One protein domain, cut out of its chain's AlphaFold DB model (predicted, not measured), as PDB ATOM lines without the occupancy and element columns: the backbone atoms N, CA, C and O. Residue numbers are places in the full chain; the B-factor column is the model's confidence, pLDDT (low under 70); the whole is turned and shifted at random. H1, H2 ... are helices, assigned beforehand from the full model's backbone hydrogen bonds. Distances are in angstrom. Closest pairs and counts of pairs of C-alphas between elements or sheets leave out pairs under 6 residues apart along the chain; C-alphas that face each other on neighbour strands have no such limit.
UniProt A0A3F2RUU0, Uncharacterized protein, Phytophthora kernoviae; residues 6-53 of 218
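Overview. This is residues 6 to 53 of the 218 residues of an uncharacterized protein of Phytophthora kernoviae (UniProt A0A3F2RUU0). Three helices turn corners in a loose three-sided cluster: H1 meets H2 at one corner, H2 meets H3 at another, and H3 comes back near H1. Residues 6 to 11 of H1 stick out, and so do residues 46 to 53 with most of H4. The 48 printed residues hold H1, H2, H3, H4 in that order and no named strand: all helix, compact, radius of gyration of the C-alphas 10.9 A, spans 31 by 24 by 18 A.

Arrangement. H1, residues 6 to 18, touches H2, residues 20 to 29, only at the corner, with residues 15 to 17 alone; the closest C-alphas, of Leu 16 and Tyr 23, are 4.9 A apart. Their steep tilt, 69.5 degrees, opposite ways, is only just short of about perpendicular. H2 and H3, residues 31 to 40, only just touch, only at the corner, with 3 pairs of C-alphas within 8 A; the closest are those of Asn 27 and Ile 34, 6.1 A. H1 and H3 are close but not clearly touching, about perpendicular at 76 degrees; their closest C-alphas, of Val 13 and Ile 37, are 8.0 A apart. H4, residues 45 to 51, is apart from H2 and H3, and only just from H1, closest 8.4 A. Each O i to N i+4 pair is within hydrogen-bond range in H1, H2 and H4, and 5 of 6 in H3.

Along the chain. H1 runs 18.2 A from C-alpha 6 at (95.577, 36.128, 307.533), H2 14.2 A, H3 14.7 A, and H4 9.7 A to C-alpha 51 at (98.537, 50.949, 283.496).

Size, cuts and confidence. The C-alphas of Val 8 and Arg 53, the two farthest apart, are 32.5 A apart. The printed part has no cut, and its three links are tight. Mean pLDDT of the printed part is 73.5; residues 6 to 9 and 44 to 53 are under 70.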
ATOM      1  N   GLY A   6      95.058  34.972 308.274       52.88
ATOM      2  CA  GLY A   6      95.577  36.128 307.533       52.88
ATOM      3  C   GLY A   6      97.100  36.150 307.389       52.88
ATOM      4  O   GLY A   6      97.600  36.521 306.337       52.88
ATOM      5  N   ALA A   7      97.845  35.692 308.401       57.16
ATOM      6  CA  ALA A   7      99.310  35.646 308.334       57.16
ATOM      7  C   ALA A   7      99.817  34.652 307.273       57.16
ATOM      8  O   ALA A   7     100.772  34.944 306.563       57.16
ATOM      9  N   VAL A   8      99.148  33.501 307.128       61.38
ATOM     10  CA  VAL A   8      99.496  32.498 306.107       61.38
ATOM     11  C   VAL A   8      99.149  33.016 304.708       61.38
ATOM     12  O   VAL A   8      99.954  32.875 303.795       61.38
ATOM     13  N   GLY A   9      97.996  33.678 304.557       67.69
ATOM     14  CA  GLY A   9      97.613  34.329 303.301       67.69
ATOM     15  C   GLY A   9      98.543  35.483 302.912       67.69
ATOM     16  O   GLY A   9      98.923  35.594 301.754       67.69
ATOM     17  N   GLY A  10      98.979  36.299 303.875       71.75
ATOM     18  CA  GLY A  10      99.895  37.414 303.627       71.75
ATOM     19  C   GLY A  10     101.274  36.959 303.151       71.75
ATOM     20  O   GLY A  10     101.799  37.513 302.194       71.75
ATOM     21  N   VAL A  11     101.834  35.908 303.762       76.50
ATOM     22  CA  VAL A  11     103.109  35.318 303.312       76.50
ATOM     23  C   VAL A  11     102.960  34.670 301.934       76.50
ATOM     24  O   VAL A  11     103.866  34.763 301.115       76.50
ATOM     25  N   PHE A  12     101.808  34.059 301.650       80.75
ATOM     26  CA  PHE A  12     101.517  33.485 300.336       80.75
ATOM     27  C   PHE A  12     101.487  34.555 299.237       80.75
ATOM     28  O   PHE A  12     102.162  34.405 298.225       80.75
ATOM     29  N   VAL A  13     100.770  35.658 299.463       80.94
ATOM     30  CA  VAL A  13     100.707  36.784 298.516       80.94
ATOM     31  C   VAL A  13     102.060  37.484 298.390       80.94
ATOM     32  O   VAL A  13     102.457  37.838 297.289       80.94
ATOM     33  N   TYR A  14     102.802  37.637 299.490       80.06
ATOM     34  CA  TYR A  14     104.163  38.173 299.446       80.06
ATOM     35  C   TYR A  14     105.072  37.317 298.556       80.06
ATOM     36  O   TYR A  14     105.729  37.851 297.670       80.06
ATOM     37  N   ASN A  15     105.045  35.992 298.721       81.06
ATOM     38  CA  ASN A  15     105.835  35.090 297.885       81.06
ATOM     39  C   ASN A  15     105.390  35.118 296.416       81.06
ATOM     40  O   ASN A  15     106.249  35.074 295.547       81.06
ATOM     41  N   LEU A  16     104.087  35.254 296.134       81.69
ATOM     42  CA  LEU A  16     103.599  35.447 294.761       81.69
ATOM     43  C   LEU A  16     104.152  36.721 294.107       81.69
ATOM     44  O   LEU A  16     104.333  36.724 292.898       81.69
ATOM     45  N   LYS A  17     104.420  37.779 294.883       78.62
ATOM     46  CA  LYS A  17     104.988  39.039 294.373       78.62
ATOM     47  C   LYS A  17     106.502  39.015 294.206       78.62
ATOM     48  O   LYS A  17     107.038  39.751 293.388       78.62
ATOM     49  N   THR A  18     107.209  38.274 295.057       78.19
ATOM     50  CA  THR A  18     108.674  38.377 295.153       78.19
ATOM     51  C   THR A  18     109.438  37.206 294.542       78.19
ATOM     52  O   THR A  18     110.660  37.295 294.431       78.19
ATOM     53  N   ASP A  19     108.762  36.100 294.224       79.00
ATOM     54  CA  ASP A  19     109.381  34.858 293.755       79.00
ATOM     55  C   ASP A  19     108.703  34.341 292.472       79.00
ATOM     56  O   ASP A  19     107.595  33.800 292.503       79.00
ATOM     57  N   ASP A  20     109.404  34.485 291.343       76.62
ATOM     58  CA  ASP A  20     108.930  34.108 290.005       76.62
ATOM     59  C   ASP A  20     108.694  32.590 289.857       76.62
ATOM     60  O   ASP A  20     107.779  32.146 289.153       76.62
ATOM     61  N   GLU A  21     109.494  31.756 290.535       76.75
ATOM     62  CA  GLU A  21     109.323  30.296 290.517       76.75
ATOM     63  C   GLU A  21     108.073  29.890 291.306       76.75
ATOM     64  O   GLU A  21     107.334  28.980 290.919       76.75
ATOM     65  N   PHE A  22     107.798  30.600 292.403       80.12
ATOM     66  CA  PHE A  22     106.578  30.414 293.177       80.12
ATOM     67  C   PHE A  22     105.348  30.869 292.386       80.12
ATOM     68  O   PHE A  22     104.368  30.125 292.301       80.12
ATOM     69  N   TYR A  23     105.403  32.045 291.759       82.19
ATOM     70  CA  TYR A  23     104.321  32.545 290.915       82.19
ATOM     71  C   TYR A  23     104.004  31.579 289.768       82.19
ATOM     72  O   TYR A  23     102.864  31.131 289.653       82.19
ATOM     73  N   SER A  24     105.007  31.173 288.982       77.06
ATOM     74  CA  SER A  24     104.814  30.246 287.855       77.06
ATOM     75  C   SER A  24     104.225  28.899 288.291       77.06
ATOM     76  O   SER A  24     103.252  28.434 287.701       77.06
ATOM     77  N   HIS A  25     104.713  28.308 289.389       81.75
ATOM     78  CA  HIS A  25     104.177  27.044 289.903       81.75
ATOM     79  C   HIS A  25     102.682  27.112 290.248       81.75
ATOM     80  O   HIS A  25     101.938  26.153 290.015       81.75
ATOM     81  N   PHE A  26     102.248  28.215 290.862       82.50
ATOM     82  CA  PHE A  26     100.857  28.390 291.271       82.50
ATOM     83  C   PHE A  26      99.967  28.879 290.134       82.50
ATOM     84  O   PHE A  26      98.817  28.449 290.076       82.50
ATOM     85  N   ASN A  27     100.493  29.682 289.212       82.19
ATOM     86  CA  ASN A  27      99.778  30.115 288.019       82.19
ATOM     87  C   ASN A  27      99.455  28.928 287.097       82.19
ATOM     88  O   ASN A  27      98.311  28.770 286.682       82.19
ATOM     89  N   ASP A  28     100.410  28.015 286.887       78.50
ATOM     90  CA  ASP A  28     100.201  26.820 286.058       78.50
ATOM     91  C   ASP A  28      99.162  25.859 286.649       78.50
ATOM     92  O   ASP A  28      98.429  25.173 285.935       78.50
ATOM     93  N   ARG A  29      99.126  25.752 287.982       79.88
ATOM     94  CA  ARG A  29      98.335  24.730 288.676       79.88
ATOM     95  C   ARG A  29      96.976  25.227 289.157       79.88
ATOM     96  O   ARG A  29      96.056  24.421 289.287       79.88
ATOM     97  N   TYR A  30      96.870  26.517 289.458       82.31
ATOM     98  CA  TYR A  30      95.684  27.160 290.014       82.31
ATOM     99  C   TYR A  30      95.503  28.571 289.423       82.31
ATOM    100  O   TYR A  30      95.519  29.550 290.175       82.31
ATOM    101  N   PRO A  31      95.292  28.694 288.100       81.75
ATOM    102  CA  PRO A  31      95.154  29.996 287.443       81.75
ATOM    103  C   PRO A  31      93.967  30.795 287.998       81.75
ATOM    104  O   PRO A  31      94.094  31.986 288.262       81.75
ATOM    105  N   ASP A  32      92.847  30.129 288.299       79.56
ATOM    106  CA  ASP A  32      91.654  30.771 288.870       79.56
ATOM    107  C   ASP A  32      91.919  31.391 290.252       79.56
ATOM    108  O   ASP A  32      91.349  32.421 290.606       79.56
ATOM    109  N   LEU A  33      92.800  30.768 291.049       80.44
ATOM    110  CA  LEU A  33      93.190  31.290 292.359       80.44
ATOM    111  C   LEU A  33      94.059  32.535 292.202       80.44
ATOM    112  O   LEU A  33      93.869  33.498 292.938       80.44
ATOM    113  N   ILE A  34      95.001  32.514 291.259       81.88
ATOM    114  CA  ILE A  34      95.853  33.664 290.960       81.88
ATOM    115  C   ILE A  34      95.015  34.821 290.426       81.88
ATOM    116  O   ILE A  34      95.151  35.926 290.937       81.88
ATOM    117  N   ALA A  35      94.085  34.566 289.502       78.94
ATOM    118  CA  ALA A  35      93.168  35.578 288.985       78.94
ATOM    119  C   ALA A  35      92.318  36.205 290.101       78.94
ATOM    120  O   ALA A  35      92.250  37.428 290.209       78.94
ATOM    121  N   ALA A  36      91.741  35.379 290.983       81.31
ATOM    122  CA  ALA A  36      90.983  35.869 292.130       81.31
ATOM    123  C   ALA A  36      91.860  36.685 293.089       81.31
ATOM    124  O   ALA A  36      91.434  37.726 293.569       81.31
ATOM    125  N   ILE A  37      93.092  36.252 293.374       81.69
ATOM    126  CA  ILE A  37      94.012  37.028 294.215       81.69
ATOM    127  C   ILE A  37      94.357  38.355 293.541       81.69
ATOM    128  O   ILE A  37      94.310  39.372 294.223       81.69
ATOM    129  N   ASN A  38      94.636  38.359 292.236       79.12
ATOM    130  CA  ASN A  38      95.011  39.549 291.474       79.12
ATOM    131  C   ASN A  38      93.887  40.602 291.433       79.12
ATOM    132  O   ASN A  38      94.167  41.797 291.435       79.12
ATOM    133  N   GLU A  39      92.620  40.172 291.474       76.62
ATOM    134  CA  GLU A  39      91.450  41.061 291.567       76.62
ATOM    135  C   GLU A  39      91.421  41.867 292.880       76.62
ATOM    136  O   GLU A  39      91.034  43.036 292.887       76.62
ATOM    137  N   TYR A  40      91.850  41.269 293.998       75.69
ATOM    138  CA  TYR A  40      91.841  41.926 295.315       75.69
ATOM    139  C   TYR A  40      93.193  42.523 295.711       75.69
ATOM    140  O   TYR A  40      93.244  43.516 296.439       75.69
ATOM    141  N   ILE A  41      94.289  41.889 295.301       75.12
ATOM    142  CA  ILE A  41      95.659  42.294 295.588       75.12
ATOM    143  C   ILE A  41      96.464  42.154 294.295       75.12
ATOM    144  O   ILE A  41      96.821  41.035 293.925       75.12
ATOM    145  N   PRO A  42      96.809  43.272 293.649       72.44
ATOM    146  CA  PRO A  42      97.544  43.243 292.400       72.44
ATOM    147  C   PRO A  42      98.934  42.655 292.633       72.44
ATOM    148  O   PRO A  42      99.686  43.151 293.485       72.44
ATOM    149  N   LEU A  43      99.235  41.570 291.924       72.81
ATOM    150  CA  LEU A  43     100.476  40.811 292.058       72.81
ATOM    151  C   LEU A  43     101.610  41.452 291.249       72.81
ATOM    152  O   LEU A  43     102.722  41.531 291.763       72.81
ATOM    153  N   ASP A  44     101.300  42.017 290.078       68.06
ATOM    154  CA  ASP A  44     102.238  42.801 289.271       68.06
ATOM    155  C   ASP A  44     102.087  44.305 289.532       68.06
ATOM    156  O   ASP A  44     101.225  45.005 288.994       68.06
ATOM    157  N   GLU A  45     102.964  44.832 290.387       64.62
ATOM    158  CA  GLU A  45     103.052  46.274 290.639       64.62
ATOM    159  C   GLU A  45     103.590  47.024 289.415       64.62
ATOM    160  O   GLU A  45     103.256  48.186 289.208       64.62
ATOM    161  N   THR A  46     104.382  46.364 288.571       61.75
ATOM    162  CA  THR A  46     104.910  46.898 287.309       61.75
ATOM    163  C   THR A  46     103.806  47.136 286.289       61.75
ATOM    164  O   THR A  46     103.736  48.232 285.741       61.75
ATOM    165  N   GLU A  47     102.914  46.170 286.069       58.34
ATOM    166  CA  GLU A  47     101.767  46.343 285.173       58.34
ATOM    167  C   GLU A  47     100.806  47.408 285.691       58.34
ATOM    168  O   GLU A  47     100.329  48.218 284.906       58.34
ATOM    169  N   LEU A  48     100.580  47.494 287.005       58.50
ATOM    170  CA  LEU A  48      99.791  48.587 287.572       58.50
ATOM    171  C   LEU A  48     100.453  49.950 287.416       58.50
ATOM    172  O   LEU A  48      99.766  50.923 287.120       58.50
ATOM    173  N   LEU A  49     101.766  50.046 287.619       59.84
ATOM    174  CA  LEU A  49     102.497  51.290 287.407       59.84
ATOM    175  C   LEU A  49     102.448  51.702 285.931       59.84
ATOM    176  O   LEU A  49     102.260  52.883 285.650       59.84
ATOM    177  N   LEU A  50     102.544  50.744 285.007       55.34
ATOM    178  CA  LEU A  50     102.404  50.961 283.566       55.34
ATOM    179  C   LEU A  50     100.961  51.302 283.158       55.34
ATOM    180  O   LEU A  50     100.770  52.192 282.344       55.34
ATOM    181  N   ALA A  51      99.951  50.673 283.757       57.91
ATOM    182  CA  ALA A  51      98.537  50.949 283.496       57.91
ATOM    183  C   ALA A  51      98.057  52.261 284.140       57.91
ATOM    184  O   ALA A  51      97.136  52.900 283.642       57.91
ATOM    185  N   SER A  52      98.672  52.675 285.252       60.53
ATOM    186  CA  SER A  52      98.417  53.968 285.910       60.53
ATOM    187  C   SER A  52      99.095  55.145 285.210       60.53
ATOM    188  O   SER A  52      98.833  56.304 285.532       60.53
ATOM    189  N   ARG A  53     100.000  54.845 284.278       57.59
ATOM    190  CA  ARG A  53     100.729  55.818 283.484       57.59
ATOM    191  C   ARG A  53      99.865  56.256 282.307       57.59
ATOM    192  O   ARG A  53      99.785  55.580 281.293       57.59
TER     193      ARG A  53